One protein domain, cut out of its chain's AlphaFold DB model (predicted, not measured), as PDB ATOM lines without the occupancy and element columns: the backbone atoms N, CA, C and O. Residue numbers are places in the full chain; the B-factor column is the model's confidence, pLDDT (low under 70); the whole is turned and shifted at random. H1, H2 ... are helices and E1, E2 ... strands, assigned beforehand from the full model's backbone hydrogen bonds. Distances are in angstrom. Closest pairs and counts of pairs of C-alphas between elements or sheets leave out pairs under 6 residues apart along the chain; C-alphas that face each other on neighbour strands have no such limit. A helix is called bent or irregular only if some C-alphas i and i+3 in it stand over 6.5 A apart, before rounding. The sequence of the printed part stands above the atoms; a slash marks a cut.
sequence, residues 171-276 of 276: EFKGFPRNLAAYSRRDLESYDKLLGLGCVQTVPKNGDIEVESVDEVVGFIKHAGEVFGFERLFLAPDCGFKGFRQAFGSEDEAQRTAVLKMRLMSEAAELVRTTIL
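What this domain is: This is residues 171 to 276 of the 276 residues of a protein of Candidatus Geothermarchaeota archaeon (UniProt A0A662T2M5). A two-stranded parallel sheet, E1 and E2, has helix H3 packed over one face, while the long helix H5 crosses H3 with residues 263 to 271 and reaches away to short helix H4, which packs on its first part. Short helix H2 sits at the far end of the length from H4, and H1 lies near H3. The printed part has 106 residues with five named helices and two named strands, in the order H1 H2 E1 H3 E2 H4 H5, and is mostly helix. It is compact, with a radius of gyration of the C-alphas of 14.4 A, yet elongated, spanning 46 by 28 by 18 A.

How they stand to each other: H1, residues 176 to 180, is close to but not clearly touching H3, residues 213 to 227: the closest C-alphas, of Leu 179 and Ala 223, are 7.9 A apart. H2, residues 184 to 189, only just touches H3, with 3 pairs of C-alphas within 8 A, by residues 226 to 227 of H3 alone; the closest are Arg 184 and Phe 227, 4.5 A. E1, residues 193 to 197, and E2, residues 232 to 235, are parallel neighbours at 34 degrees, with N 196 and O 233 at 2.8 A and N 235 and O 196 at 3.0 A. E1, H3 and E2 form a strand-helix-strand unit, two parallel strands with a helix between, and its crossover is right-handed. H5, residues 250 to 274, touches H3 with residues 263 to 271 alone, at a steep tilt of 56 degrees, the same way; the closest C-alphas, of Val 217 and Ala 267, are 5.0 A apart. H4, residues 240 to 246, touches residues 250 to 257 of H5 at a steep tilt of 45 degrees, opposite ways; the closest C-alphas, of Phe 243 and Ala 253, are 5.1 A apart. H3 and H4 are apart. In H2, H3 and H5 every O i to N i+4 pair is within hydrogen-bond range; H1 has 0 of 1 and H4 1 of 3, beside 2 of 2 and 4 of 4 O i to N i+3 pairs.

Where its parts are: H1 begins at C-alpha 176, (-36.714, 16.755, -31.345), and is 8.2 A long; H2 is 8.6 A. E1 is 12.4 A long, H3 20.9 A and E2 9.4 A. H4, 10.4 A, is neither bent nor irregular, but only just: C-alphas 241 and 244 are 6.0 A apart. H5, 36.2 A, ends at C-alpha 274, (-40.128, -1.663, -16.067).

The domain as a whole: The two C-alphas farthest apart, of Ser 189 and Gly 248, are 46.2 A apart. The link E1 to H3, residues 198 to 212, is long; the other links are tight. The printed part has no cut and ends at the chain's last residue, 276, its one residue with pLDDT under 70; the mean pLDDT of the printed part is 93.2.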
ATOM      1  N   GLU A 171     -38.059  11.459 -38.022       93.44
ATOM      2  CA  GLU A 171     -36.853  11.767 -37.265       93.44
ATOM      3  C   GLU A 171     -37.229  12.561 -36.005       93.44
ATOM      4  O   GLU A 171     -37.655  13.712 -36.100       93.44
ATOM      5  N   PHE A 172     -37.089  11.954 -34.826       95.06
ATOM      6  CA  PHE A 172     -37.376  12.599 -33.543       95.06
ATOM      7  C   PHE A 172     -36.122  12.743 -32.683       95.06
ATOM      8  O   PHE A 172     -35.968  13.775 -32.032       95.06
ATOM      9  N   LYS A 173     -35.198  11.773 -32.680       93.75
ATOM     10  CA  LYS A 173     -33.964  11.887 -31.887       93.75
ATOM     11  C   LYS A 173     -33.018  12.925 -32.499       93.75
ATOM     12  O   LYS A 173     -32.504  13.792 -31.792       93.75
ATOM     13  N   GLY A 174     -32.840  12.885 -33.815       90.69
ATOM     14  CA  GLY A 174     -32.052  13.835 -34.592       90.69
ATOM     15  C   GLY A 174     -32.692  15.222 -34.667       90.69
ATOM     16  O   GLY A 174     -31.965  16.223 -34.627       90.69
ATOM     17  N   PHE A 175     -34.031  15.282 -34.651       92.75
ATOM     18  CA  PHE A 175     -34.822  16.512 -34.744       92.75
ATOM     19  C   PHE A 175     -35.986  16.575 -33.719       92.75
ATOM     20  O   PHE A 175     -37.162  16.493 -34.087       92.75
ATOM     21  N   PRO A 176     -35.705  16.817 -32.418       92.88
ATOM     22  CA  PRO A 176     -36.714  16.755 -31.345       92.88
ATOM     23  C   PRO A 176     -37.891  17.722 -31.482       92.88
ATOM     24  O   PRO A 176     -38.940  17.515 -30.877       92.88
ATOM     25  N   ARG A 177     -37.762  18.771 -32.305       94.75
ATOM     26  CA  ARG A 177     -38.864  19.702 -32.593       94.75
ATOM     27  C   ARG A 177     -40.071  18.996 -33.214       94.75
ATOM     28  O   ARG A 177     -41.188  19.461 -33.006       94.75
ATOM     29  N   ASN A 178     -39.874  17.871 -33.904       95.94
ATOM     30  CA  ASN A 178     -40.969  17.078 -34.459       95.94
ATOM     31  C   ASN A 178     -41.922  16.525 -33.388       95.94
ATOM     32  O   ASN A 178     -43.076  16.261 -33.709       95.94
ATOM     33  N   LEU A 179     -41.512  16.427 -32.115       95.19
ATOM     34  CA  LEU A 179     -42.415  16.047 -31.016       95.19
ATOM     35  C   LEU A 179     -43.592  17.027 -30.853       95.19
ATOM     36  O   LEU A 179     -44.621  16.659 -30.307       95.19
ATOM     37  N   ALA A 180     -43.475  18.261 -31.349       96.38
ATOM     38  CA  ALA A 180     -44.562  19.239 -31.319       96.38
ATOM     39  C   ALA A 180     -45.537  19.123 -32.507       96.38
ATOM     40  O   ALA A 180     -46.472  19.912 -32.596       96.38
ATOM     41  N   ALA A 181     -45.306  18.205 -33.450       96.75
ATOM     42  CA  ALA A 181     -46.122  18.100 -34.659       96.75
ATOM     43  C   ALA A 181     -47.468  17.409 -34.436       96.75
ATOM     44  O   ALA A 181     -48.414  17.661 -35.172       96.75
ATOM     45  N   TYR A 182     -47.549  16.543 -33.430       97.25
ATOM     46  CA  TYR A 182     -48.757  15.804 -33.098       97.25
ATOM     47  C   TYR A 182     -49.100  16.015 -31.630       97.25
ATOM     48  O   TYR A 182     -48.224  16.270 -30.806       97.25
ATOM     49  N   SER A 183     -50.372  15.846 -31.288       97.19
ATOM     50  CA  SER A 183     -50.802  15.627 -29.911       97.19
ATOM     51  C   SER A 183     -51.319  14.200 -29.730       97.19
ATOM     52  O   SER A 183     -51.722  13.540 -30.691       97.19
ATOM     53  N   ARG A 184     -51.369  13.722 -28.480       97.69
ATOM     54  CA  ARG A 184     -52.025  12.447 -28.142       97.69
ATOM     55  C   ARG A 184     -53.449  12.374 -28.690       97.69
ATOM     56  O   ARG A 184     -53.825  11.374 -29.291       97.69
ATOM     57  N   ARG A 185     -54.202  13.469 -28.545       97.75
ATOM     58  CA  ARG A 185     -55.576  13.584 -29.036       97.75
ATOM     59  C   ARG A 185     -55.657  13.415 -30.551       97.75
ATOM     60  O   ARG A 185     -56.587  12.766 -31.022       97.75
ATOM     61  N   ASP A 186     -54.718  13.977 -31.307       96.62
ATOM     62  CA  ASP A 186     -54.704  13.829 -32.767       96.62
ATOM     63  C   ASP A 186     -54.448  12.373 -33.155       96.62
ATOM     64  O   ASP A 186     -55.195  11.801 -33.949       96.62
ATOM     65  N   LEU A 187     -53.451  11.739 -32.532       98.06
ATOM     66  CA  LEU A 187     -53.152  10.327 -32.770       98.06
ATOM     67  C   LEU A 187     -54.330   9.423 -32.386       98.06
ATOM     68  O   LEU A 187     -54.599   8.445 -33.075       98.06
ATOM     69  N   GLU A 188     -55.061   9.739 -31.318       97.88
ATOM     70  CA  GLU A 188     -56.277   9.017 -30.932       97.88
ATOM     71  C   GLU A 188     -57.416   9.222 -31.930       97.88
ATOM     72  O   GLU A 188     -58.025   8.250 -32.369       97.88
ATOM     73  N   SER A 189     -57.669  10.470 -32.325       97.88
ATOM     74  CA  SER A 189     -58.793  10.838 -33.196       97.88
ATOM     75  C   SER A 189     -58.650  10.257 -34.603       97.88
ATOM     76  O   SER A 189     -59.641   9.856 -35.207       97.88
ATOM     77  N   TYR A 190     -57.419  10.180 -35.110       98.12
ATOM     78  CA  TYR A 190     -57.098   9.606 -36.421       98.12
ATOM     79  C   TYR A 190     -56.649   8.138 -36.349       98.12
ATOM     80  O   TYR A 190     -56.224   7.571 -37.359       98.12
ATOM     81  N   ASP A 191     -56.711   7.533 -35.159       97.88
ATOM     82  CA  ASP A 191     -56.275   6.168 -34.875       97.88
ATOM     83  C   ASP A 191     -54.866   5.849 -35.426       97.88
ATOM     84  O   ASP A 191     -54.641   4.876 -36.149       97.88
ATOM     85  N   LYS A 192     -53.884   6.684 -35.084       98.56
ATOM     86  CA  LYS A 192     -52.487   6.569 -35.514       98.56
ATOM     87  C   LYS A 192     -51.579   6.029 -34.412       98.56
ATOM     88  O   LYS A 192     -51.824   6.199 -33.214       98.56
ATOM     89  N   LEU A 193     -50.503   5.389 -34.852       98.50
ATOM     90  CA  LEU A 193     -49.318   5.078 -34.064       98.50
ATOM     91  C   LEU A 193     -48.208   6.063 -34.436       98.50
ATOM     92  O   LEU A 193     -48.054   6.427 -35.605       98.50
ATOM     93  N   LEU A 194     -47.404   6.449 -33.453       98.06
ATOM     94  CA  LEU A 194     -46.218   7.262 -33.657       98.06
ATOM     95  C   LEU A 194     -45.014   6.349 -33.883       98.06
ATOM     96  O   LEU A 194     -44.557   5.663 -32.968       98.06
ATOM     97  N   GLY A 195     -44.486   6.351 -35.103       97.50
ATOM     98  CA  GLY A 195     -43.188   5.768 -35.405       97.50
ATOM     99  C   GLY A 195     -42.091   6.623 -34.781       97.50
ATOM    100  O   GLY A 195     -41.660   7.601 -35.387       97.50
ATOM    101  N   LEU A 196     -41.659   6.289 -33.568       96.81
ATOM    102  CA  LEU A 196     -40.668   7.065 -32.834       96.81
ATOM    103  C   LEU A 196     -39.260   6.685 -33.302       96.81
ATOM    104  O   LEU A 196     -38.727   5.648 -32.899       96.81
ATOM    105  N   GLY A 197     -38.662   7.556 -34.112       94.44
ATOM    106  CA  GLY A 197     -37.226   7.611 -34.352       94.44
ATOM    107  C   GLY A 197     -36.468   7.880 -33.050       94.44
ATOM    108  O   GLY A 197     -36.401   9.013 -32.587       94.44
ATOM    109  N   CYS A 198     -35.968   6.828 -32.403       93.19
ATOM    110  CA  CYS A 198     -35.400   6.908 -31.048       93.19
ATOM    111  C   CYS A 198     -33.870   6.796 -31.000       93.19
ATOM    112  O   CYS A 198     -33.277   6.991 -29.940       93.19
ATOM    113  N   VAL A 199     -33.235   6.555 -32.149       95.38
ATOM    114  CA  VAL A 199     -31.784   6.657 -32.347       95.38
ATOM    115  C   VAL A 199     -31.490   7.466 -33.607       95.38
ATOM    116  O   VAL A 199     -32.133   7.270 -34.644       95.38
ATOM    117  N   GLN A 200     -30.503   8.353 -33.520       92.44
ATOM    118  CA  GLN A 200     -30.094   9.230 -34.606       92.44
ATOM    119  C   GLN A 200     -29.341   8.445 -35.676       92.44
ATOM    120  O   GLN A 200     -28.400   7.700 -35.382       92.44
ATOM    121  N   THR A 201     -29.734   8.645 -36.934       91.38
ATOM    122  CA  THR A 201     -29.089   8.007 -38.095       91.38
ATOM    123  C   THR A 201     -28.561   8.991 -39.136       91.38
ATOM    124  O   THR A 201     -27.890   8.581 -40.084       91.38
ATOM    125  N   VAL A 202     -28.800  10.288 -38.944       85.44
ATOM    126  CA  VAL A 202     -28.254  11.352 -39.787       85.44
ATOM    127  C   VAL A 202     -26.953  11.877 -39.158       85.44
ATOM    128  O   VAL A 202     -26.975  12.279 -37.990       85.44
ATOM    129  N   PRO A 203     -25.816  11.875 -39.883       82.25
ATOM    130  CA  PRO A 203     -24.581  12.502 -39.416       82.25
ATOM    131  C   PRO A 203     -24.761  13.995 -39.153       82.25
ATOM    132  O   PRO A 203     -25.338  14.711 -39.972       82.25
ATOM    133  N   LYS A 204     -24.232  14.481 -38.028       77.50
ATOM    134  CA  LYS A 204     -24.192  15.911 -37.700       77.50
ATOM    135  C   LYS A 204     -22.753  16.380 -37.828       77.50
ATOM    136  O   LYS A 204     -21.881  15.892 -37.125       77.50
ATOM    137  N   ASN A 205     -22.506  17.311 -38.750       75.00
ATOM    138  CA  ASN A 205     -21.166  17.838 -39.051       75.00
ATOM    139  C   ASN A 205     -20.127  16.765 -39.441       75.00
ATOM    140  O   ASN A 205     -18.936  16.970 -39.247       75.00
ATOM    141  N   GLY A 206     -20.572  15.641 -40.011       73.06
ATOM    142  CA  GLY A 206     -19.707  14.515 -40.385       73.06
ATOM    143  C   GLY A 206     -19.596  13.423 -39.320       73.06
ATOM    144  O   GLY A 206     -19.215  12.309 -39.659       73.06
ATOM    145  N   ASP A 207     -20.033  13.690 -38.086       78.00
ATOM    146  CA  ASP A 207     -19.921  12.748 -36.976       78.00
ATOM    147  C   ASP A 207     -21.236  12.005 -36.697       78.00
ATOM    148  O   ASP A 207     -22.347  12.531 -36.862       78.00
ATOM    149  N   ILE A 208     -21.098  10.759 -36.238       84.75
ATOM    150  CA  ILE A 208     -22.190   9.925 -35.734       84.75
ATOM    151  C   ILE A 208     -21.989   9.703 -34.241       84.75
ATOM    152  O   ILE A 208     -21.153   8.909 -33.817       84.75
ATOM    153  N   GLU A 209     -22.806  10.383 -33.445       86.50
ATOM    154  CA  GLU A 209     -22.876  10.158 -32.006       86.50
ATOM    155  C   GLU A 209     -23.627   8.853 -31.721       86.50
ATOM    156  O   GLU A 209     -24.694   8.601 -32.290       86.50
ATOM    157  N   VAL A 210     -23.064   8.005 -30.860       91.56
ATOM    158  CA  VAL A 210     -23.715   6.784 -30.376       91.56
ATOM    159  C   VAL A 210     -24.333   7.090 -29.020       91.56
ATOM    160  O   VAL A 210     -23.616   7.414 -28.079       91.56
ATOM    161  N   GLU A 211     -25.657   6.984 -28.928       95.38
ATOM    162  CA  GLU A 211     -26.394   7.207 -27.688       95.38
ATOM    163  C   GLU A 211     -26.084   6.118 -26.654       95.38
ATOM    164  O   GLU A 211     -25.825   4.961 -26.992       95.38
ATOM    165  N   SER A 212     -26.203   6.463 -25.376       96.56
ATOM    166  CA  SER A 212     -26.289   5.469 -24.304       96.56
ATOM    167  C   SER A 212     -27.678   4.814 -24.241       96.56
ATOM    168  O   SER A 212     -28.679   5.380 -24.691       96.56
ATOM    169  N   VAL A 213     -27.766   3.623 -23.634       97.31
ATOM    170  CA  VAL A 213     -29.056   2.945 -23.391       97.31
ATOM    171  C   VAL A 213     -29.984   3.837 -22.564       97.31
ATOM    172  O   VAL A 213     -31.146   4.001 -22.929       97.31
ATOM    173  N   ASP A 214     -29.467   4.468 -21.507       97.12
ATOM    174  CA  ASP A 214     -30.246   5.336 -20.617       97.12
ATOM    175  C   ASP A 214     -30.833   6.551 -21.340       97.12
ATOM    176  O   ASP A 214     -31.981   6.923 -21.093       97.12
ATOM    177  N   GLU A 215     -30.094   7.148 -22.280       97.25
ATOM    178  CA  GLU A 215     -30.622   8.234 -23.107       97.25
ATOM    179  C   GLU A 215     -31.769   7.778 -24.006       97.25
ATOM    180  O   GLU A 215     -32.763   8.495 -24.141       97.25
ATOM    181  N   VAL A 216     -31.651   6.602 -24.632       97.56
ATOM    182  CA  VAL A 216     -32.715   6.056 -25.488       97.56
ATOM    183  C   VAL A 216     -33.932   5.684 -24.639       97.56
ATOM    184  O   VAL A 216     -35.058   6.015 -25.010       97.56
ATOM    185  N   VAL A 217     -33.727   5.080 -23.464       97.81
ATOM    186  CA  VAL A 217     -34.790   4.791 -22.490       97.81
ATOM    187  C   VAL A 217     -35.495   6.078 -22.067       97.81
ATOM    188  O   VAL A 217     -36.720   6.153 -22.152       97.81
ATOM    189  N   GLY A 218     -34.749   7.102 -21.648       97.31
ATOM    190  CA  GLY A 218     -35.305   8.395 -21.248       97.31
ATOM    191  C   GLY A 218     -36.119   9.046 -22.366       97.31
ATOM    192  O   GLY A 218     -37.208   9.563 -22.119       97.31
ATOM    193  N   PHE A 219     -35.645   8.942 -23.608       97.19
ATOM    194  CA  PHE A 219     -36.354   9.465 -24.771       97.19
ATOM    195  C   PHE A 219     -37.666   8.720 -25.059       97.19
ATOM    196  O   PHE A 219     -38.700   9.354 -25.272       97.19
ATOM    197  N   ILE A 220     -37.653   7.383 -25.011       97.50
ATOM    198  CA  ILE A 220     -38.863   6.562 -25.181       97.50
ATOM    199  C   ILE A 220     -39.875   6.862 -24.069       97.50
ATOM    200  O   ILE A 220     -41.061   7.013 -24.357       97.50
ATOM    201  N   LYS A 221     -39.422   6.983 -22.814       97.19
ATOM    202  CA  LYS A 221     -40.280   7.323 -21.667       97.19
ATOM    203  C   LYS A 221     -40.962   8.668 -21.859       97.19
ATOM    204  O   LYS A 221     -42.182   8.743 -21.762       97.19
ATOM    205  N   HIS A 222     -40.191   9.693 -22.215       96.88
ATOM    206  CA  HIS A 222     -40.731  11.019 -22.481       96.88
ATOM    207  C   HIS A 222     -41.795  10.993 -23.589       96.88
ATOM    208  O   HIS A 222     -42.887  11.531 -23.421       96.88
ATOM    209  N   ALA A 223     -41.523  10.312 -24.706       97.06
ATOM    210  CA  ALA A 223     -42.511  10.152 -25.770       97.06
ATOM    211  C   ALA A 223     -43.759   9.380 -25.295       97.06
ATOM    212  O   ALA A 223     -44.876   9.739 -25.656       97.06
ATOM    213  N   GLY A 224     -43.592   8.350 -24.462       96.81
ATOM    214  CA  GLY A 224     -44.697   7.569 -23.900       96.81
ATOM    215  C   GLY A 224     -45.585   8.379 -22.957       96.81
ATOM    216  O   GLY A 224     -46.804   8.235 -22.988       96.81
ATOM    217  N   GLU A 225     -45.002   9.287 -22.175       96.31
ATOM    218  CA  GLU A 225     -45.737  10.230 -21.325       96.31
ATOM    219  C   GLU A 225     -46.547  11.238 -22.155       96.31
ATOM    220  O   GLU A 225     -47.694  11.537 -21.817       96.31
ATOM    221  N   VAL A 226     -45.983  11.726 -23.267       96.38
ATOM    222  CA  VAL A 226     -46.643  12.707 -24.146       96.38
ATOM    223  C   VAL A 226     -47.743  12.065 -25.000       96.38
ATOM    224  O   VAL A 226     -48.832  12.626 -25.118       96.38
ATOM    225  N   PHE A 227     -47.482  10.900 -25.599       97.38
ATOM    226  CA  PHE A 227     -48.338  10.308 -26.638       97.38
ATOM    227  C   PHE A 227     -49.081   9.039 -26.218       97.38
ATOM    228  O   PHE A 227     -50.009   8.631 -26.915       97.38
ATOM    229  N   GLY A 228     -48.693   8.425 -25.102       96.69
ATOM    230  CA  GLY A 228     -49.127   7.087 -24.714       96.69
ATOM    231  C   GLY A 228     -48.199   5.997 -25.235       96.69
ATOM    232  O   GLY A 228     -47.914   5.918 -26.431       96.69
ATOM    233  N   PHE A 229     -47.741   5.126 -24.336       96.31
ATOM    234  CA  PHE A 229     -46.848   4.016 -24.673       96.31
ATOM    235  C   PHE A 229     -47.477   3.034 -25.669       96.31
ATOM    236  O   PHE A 229     -46.792   2.530 -26.556       96.31
ATOM    237  N   GLU A 230     -48.786   2.811 -25.573       94.81
ATOM    238  CA  GLU A 230     -49.578   1.963 -26.464       94.81
ATOM    239  C   GLU A 230     -49.587   2.446 -27.922       94.81
ATOM    240  O   GLU A 230     -49.919   1.682 -28.831       94.81
ATOM    241  N   ARG A 231     -49.217   3.711 -28.156       96.12
ATOM    242  CA  ARG A 231     -49.165   4.320 -29.487       96.12
ATOM    243  C   ARG A 231     -47.768   4.368 -30.082       96.12
ATOM    244  O   ARG A 231     -47.635   4.788 -31.229       96.12
ATOM    245  N   LEU A 232     -46.734   3.950 -29.355       97.50
ATOM    246  CA  LEU A 232     -45.363   4.023 -29.847       97.50
ATOM    247  C   LEU A 232     -44.997   2.804 -30.699       97.50
ATOM    248  O   LEU A 232     -45.129   1.654 -30.286       97.50
ATOM    249  N   PHE A 233     -44.449   3.073 -31.880       96.81
ATOM    250  CA  PHE A 233     -43.780   2.102 -32.734       96.81
ATOM    251  C   PHE A 233     -42.302   2.492 -32.840       96.81
ATOM    252  O   PHE A 233     -41.959   3.474 -33.491       96.81
ATOM    253  N   LEU A 234     -41.416   1.755 -32.173       96.50
ATOM    254  CA  LEU A 234     -40.004   2.137 -32.074       96.50
ATOM    255  C   LEU A 234     -39.232   1.802 -33.355       96.50
ATOM    256  O   LEU A 234     -39.318   0.689 -33.878       96.50
ATOM    257  N   ALA A 235     -38.457   2.767 -33.842       95.31
ATOM    258  CA  ALA A 235     -37.605   2.641 -35.018       95.31
ATOM    259  C   ALA A 235     -36.375   3.564 -34.895       95.31
ATOM    260  O   ALA A 235     -36.367   4.475 -34.064       95.31
ATOM    261  N   PRO A 236     -35.330   3.378 -35.717       95.62
ATOM    262  CA  PRO A 236     -34.345   4.436 -35.936       95.62
ATOM    263  C   PRO A 236     -34.987   5.652 -36.621       95.62
ATOM    264  O   PRO A 236     -36.020   5.512 -37.274       95.62
ATOM    265  N   ASP A 237     -34.374   6.834 -36.510       94.00
ATOM    266  CA  ASP A 237     -34.867   8.062 -37.160       94.00
ATOM    267  C   ASP A 237     -35.077   7.895 -38.669       94.00
ATOM    268  O   ASP A 237     -36.120   8.255 -39.201       94.00
ATOM    269  N   CYS A 238     -34.091   7.315 -39.349       93.62
ATOM    270  CA  CYS A 238     -34.087   7.034 -40.784       93.62
ATOM    271  C   CYS A 238     -33.214   5.796 -41.075       93.62
ATOM    272  O   CYS A 238     -32.688   5.160 -40.158       93.62
ATOM    273  N   GLY A 239     -33.005   5.457 -42.346       91.69
ATOM    274  CA  GLY A 239     -32.066   4.412 -42.756       91.69
ATOM    275  C   GLY A 239     -30.597   4.765 -42.479       91.69
ATOM    276  O   GLY A 239     -30.205   5.926 -42.445       91.69
ATOM    277  N   PHE A 240     -29.746   3.745 -42.359       93.12
ATOM    278  CA  PHE A 240     -28.319   3.896 -42.033       93.12
ATOM    279  C   PHE A 240     -27.413   4.192 -43.241       93.12
ATOM    280  O   PHE A 240     -26.193   4.188 -43.116       93.12
ATOM    281  N   LYS A 241     -27.972   4.450 -44.435       88.69
ATOM    282  CA  LYS A 241     -27.174   4.657 -45.659       88.69
ATOM    283  C   LYS A 241     -26.163   5.804 -45.510       88.69
ATOM    284  O   LYS A 241     -25.056   5.695 -46.030       88.69
ATOM    285  N   GLY A 242     -26.527   6.862 -44.778       86.62
ATOM    286  CA  GLY A 242     -25.660   8.018 -44.522       86.62
ATOM    287  C   GLY A 242     -24.363   7.674 -43.783       86.62
ATOM    288  O   GLY A 242     -23.372   8.381 -43.933       86.62
ATOM    289  N   PHE A 243     -24.314   6.546 -43.065       90.94
ATOM    290  CA  PHE A 243     -23.113   6.128 -42.339       90.94
ATOM    291  C   PHE A 243     -21.954   5.837 -43.294       90.94
ATOM    292  O   PHE A 243     -20.816   6.132 -42.966       90.94
ATOM    293  N   ARG A 244     -22.228   5.357 -44.516       86.56
ATOM    294  CA  ARG A 244     -21.184   5.130 -45.530       86.56
ATOM    295  C   ARG A 244     -20.448   6.405 -45.951       86.56
ATOM    296  O   ARG A 244     -19.357   6.308 -46.488       86.56
ATOM    297  N   GLN A 245     -21.076   7.569 -45.788       83.44
ATOM    298  CA  GLN A 245     -20.469   8.862 -46.119       83.44
ATOM    299  C   GLN A 245     -19.752   9.477 -44.915       83.44
ATOM    300  O   GLN A 245     -18.768  10.182 -45.095       83.44
ATOM    301  N   ALA A 246     -20.257   9.222 -43.705       85.00
ATOM    302  CA  ALA A 246     -19.656   9.705 -42.464       85.00
ATOM    303  C   ALA A 246     -18.410   8.905 -42.065       85.00
ATOM    304  O   ALA A 246     -17.436   9.467 -41.580       85.00
ATOM    305  N   PHE A 247     -18.428   7.591 -42.292       85.44
ATOM    306  CA  PHE A 247     -17.308   6.714 -41.982       85.44
ATOM    307  C   PHE A 247     -16.429   6.479 -43.207       85.44
ATOM    308  O   PHE A 247     -16.921   6.284 -44.317       85.44
ATOM    309  N   GLY A 248     -15.115   6.413 -42.987       79.50
ATOM    310  CA  GLY A 248     -14.145   6.079 -44.034       79.50
ATOM    311  C   GLY A 248     -14.149   4.601 -44.440       79.50
ATOM    312  O   GLY A 248     -13.456   4.232 -45.388       79.50
ATOM    313  N   SER A 249     -14.900   3.743 -43.736       88.56
ATOM    314  CA  SER A 249     -14.997   2.311 -44.031       88.56
ATOM    315  C   SER A 249     -16.417   1.762 -43.868       88.56
ATOM    316  O   SER A 249     -17.165   2.151 -42.967       88.56
ATOM    317  N   GLU A 250     -16.782   0.814 -44.734       90.12
ATOM    318  CA  GLU A 250     -18.075   0.124 -44.660       90.12
ATOM    319  C   GLU A 250     -18.192  -0.750 -43.401       90.12
ATOM    320  O   GLU A 250     -19.250  -0.785 -42.774       90.12
ATOM    321  N   ASP A 251     -17.091  -1.372 -42.978       93.00
ATOM    322  CA  ASP A 251     -17.013  -2.153 -41.742       93.00
ATOM    323  C   ASP A 251     -17.389  -1.326 -40.509       93.00
ATOM    324  O   ASP A 251     -18.157  -1.777 -39.658       93.00
ATOM    325  N   GLU A 252     -16.848  -0.112 -40.395       91.44
ATOM    326  CA  GLU A 252     -17.142   0.786 -39.279       91.44
ATOM    327  C   GLU A 252     -18.590   1.274 -39.330       91.44
ATOM    328  O   GLU A 252     -19.300   1.187 -38.327       91.44
ATOM    329  N   ALA A 253     -19.078   1.667 -40.513       92.81
ATOM    330  CA  ALA A 253     -20.480   2.024 -40.713       92.81
ATOM    331  C   ALA A 253     -21.426   0.893 -40.270       92.81
ATOM    332  O   ALA A 253     -22.399   1.131 -39.547       92.81
ATOM    333  N   GLN A 254     -21.129  -0.351 -40.650       93.69
ATOM    334  CA  GLN A 254     -21.944  -1.506 -40.287       93.69
ATOM    335  C   GLN A 254     -21.868  -1.819 -38.788       93.69
ATOM    336  O   GLN A 254     -22.904  -2.074 -38.169       93.69
ATOM    337  N   ARG A 255     -20.676  -1.771 -38.176       94.62
ATOM    338  CA  ARG A 255     -20.511  -1.975 -36.725       94.62
ATOM    339  C   ARG A 255     -21.297  -0.941 -35.925       94.62
ATOM    340  O   ARG A 255     -22.010  -1.323 -34.998       94.62
ATOM    341  N   THR A 256     -21.236   0.330 -36.316       94.38
ATOM    342  CA  THR A 256     -21.974   1.413 -35.653       94.38
ATOM    343  C   THR A 256     -23.486   1.248 -35.813       94.38
ATOM    344  O   THR A 256     -24.228   1.405 -34.842       94.38
ATOM    345  N   ALA A 257     -23.967   0.863 -37.002       95.19
ATOM    346  CA  ALA A 257     -25.387   0.577 -37.216       95.19
ATOM    347  C   ALA A 257     -25.875  -0.588 -36.335       95.19
ATOM    348  O   ALA A 257     -26.909  -0.481 -35.677       95.19
ATOM    349  N   VAL A 258     -25.109  -1.684 -36.256       95.56
ATOM    350  CA  VAL A 258     -25.427  -2.828 -35.382       95.56
ATOM    351  C   VAL A 258     -25.428  -2.419 -33.910       95.56
ATOM    352  O   VAL A 258     -26.323  -2.834 -33.172       95.56
ATOM    353  N   LEU A 259     -24.464  -1.602 -33.479       95.81
ATOM    354  CA  LEU A 259     -24.388  -1.099 -32.110       95.81
ATOM    355  C   LEU A 259     -25.639  -0.285 -31.750       95.81
ATOM    356  O   LEU A 259     -26.315  -0.625 -30.783       95.81
ATOM    357  N   LYS A 260     -26.015   0.702 -32.572       96.38
ATOM    358  CA  LYS A 260     -27.241   1.499 -32.377       96.38
ATOM    359  C   LYS A 260     -28.507   0.645 -32.348       96.38
ATOM    360  O   LYS A 260     -29.370   0.855 -31.501       96.38
ATOM    361  N   MET A 261     -28.607  -0.367 -33.212       96.44
ATOM    362  CA  MET A 261     -29.750  -1.287 -33.197       96.44
ATOM    363  C   MET A 261     -29.809  -2.152 -31.929       96.44
ATOM    364  O   MET A 261     -30.906  -2.433 -31.439       96.44
ATOM    365  N   ARG A 262     -28.657  -2.568 -31.384       96.69
ATOM    366  CA  ARG A 262     -28.586  -3.299 -30.106       96.69
ATOM    367  C   ARG A 262     -29.024  -2.417 -28.942       96.69
ATOM    368  O   ARG A 262     -29.908  -2.830 -28.205       96.69
ATOM    369  N   LEU A 263     -28.482  -1.201 -28.855       96.25
ATOM    370  CA  LEU A 263     -28.837  -0.202 -27.842       96.25
ATOM    371  C   LEU A 263     -30.343   0.095 -27.856       96.25
ATOM    372  O   LEU A 263     -30.999   0.043 -26.822       96.25
ATOM    373  N   MET A 264     -30.916   0.323 -29.044       97.00
ATOM    374  CA  MET A 264     -32.354   0.550 -29.211       97.00
ATOM    375  C   MET A 264     -33.191  -0.654 -28.757       97.00
ATOM    376  O   MET A 264     -34.224  -0.481 -28.113       97.00
ATOM    377  N   SER A 265     -32.758  -1.873 -29.091       96.50
ATOM    378  CA  SER A 265     -33.467  -3.098 -28.695       96.50
ATOM    379  C   SER A 265     -33.413  -3.323 -27.183       96.50
ATOM    380  O   SER A 265     -34.422  -3.691 -26.590       96.50
ATOM    381  N   GLU A 266     -32.263  -3.066 -26.561       97.50
ATOM    382  CA  GLU A 266     -32.077  -3.138 -25.110       97.50
ATOM    383  C   GLU A 266     -32.932  -2.092 -24.384       97.50
ATOM    384  O   GLU A 266     -33.681  -2.432 -23.470       97.50
ATOM    385  N   ALA A 267     -32.915  -0.840 -24.851       97.25
ATOM    386  CA  ALA A 267     -33.750   0.226 -24.309       97.25
ATOM    387  C   ALA A 267     -35.252  -0.096 -24.416       97.25
ATOM    388  O   ALA A 267     -36.003   0.110 -23.462       97.25
ATOM    389  N   ALA A 268     -35.691  -0.640 -25.556       96.12
ATOM    390  CA  ALA A 268     -37.071  -1.074 -25.747       96.12
ATOM    391  C   ALA A 268     -37.474  -2.173 -24.751       96.12
ATOM    392  O   ALA A 268     -38.578  -2.133 -24.209       96.12
ATOM    393  N   GLU A 269     -36.589  -3.138 -24.493       96.50
ATOM    394  CA  GLU A 269     -36.843  -4.227 -23.548       96.50
ATOM    395  C   GLU A 269     -36.903  -3.735 -22.097       96.50
ATOM    396  O   GLU A 269     -37.800  -4.113 -21.341       96.50
ATOM    397  N   LEU A 270     -36.010  -2.820 -21.717       96.12
ATOM    398  CA  LEU A 270     -36.041  -2.188 -20.398       96.12
ATOM    399  C   LEU A 270     -37.343  -1.415 -20.177       96.12
ATOM    400  O   LEU A 270     -37.962  -1.546 -19.123       96.12
ATOM    401  N   VAL A 271     -37.810  -0.646 -21.163       94.69
ATOM    402  CA  VAL A 271     -39.094   0.069 -21.054       94.69
ATOM    403  C   VAL A 271     -40.260  -0.910 -20.907       94.69
ATOM    404  O   VAL A 271     -41.111  -0.707 -20.041       94.69
ATOM    405  N   ARG A 272     -40.285  -1.997 -21.688       93.25
ATOM    406  CA  ARG A 272     -41.340  -3.020 -21.596       93.25
ATOM    407  C   ARG A 272     -41.388  -3.725 -20.250       93.25
ATOM    408  O   ARG A 272     -42.469  -4.062 -19.811       93.25
ATOM    409  N   THR A 273     -40.242  -3.977 -19.628       92.19
ATOM    410  CA  THR A 273     -40.170  -4.748 -18.375       92.19
ATOM    411  C   THR A 273     -40.324  -3.890 -17.122       92.19
ATOM    412  O   THR A 273     -40.618  -4.421 -16.055       92.19
ATOM    413  N   THR A 274     -40.108  -2.575 -17.225       86.00
ATOM    414  CA  THR A 274     -40.128  -1.663 -16.067       86.00
ATOM    415  C   THR A 274     -41.341  -0.739 -16.010       86.00
ATOM    416  O   THR A 274     -41.603  -0.181 -14.946       86.00
ATOM    417  N   ILE A 275     -42.059  -0.543 -17.122       79.94
ATOM    418  CA  ILE A 275     -43.179   0.411 -17.208       79.94
ATOM    419  C   ILE A 275     -44.484  -0.234 -17.679       79.94
ATOM    420  O   ILE A 275     -45.544   0.167 -17.199       79.94
ATOM    421  N   LEU A 276     -44.413  -1.162 -18.639       68.44
ATOM    422  CA  LEU A 276     -45.578  -1.810 -19.258       68.44
ATOM    423  C   LEU A 276     -45.907  -3.145 -18.589       68.44
ATOM    424  O   LEU A 276     -47.105  -3.503 -18.620       68.44
TER     425      LEU A 276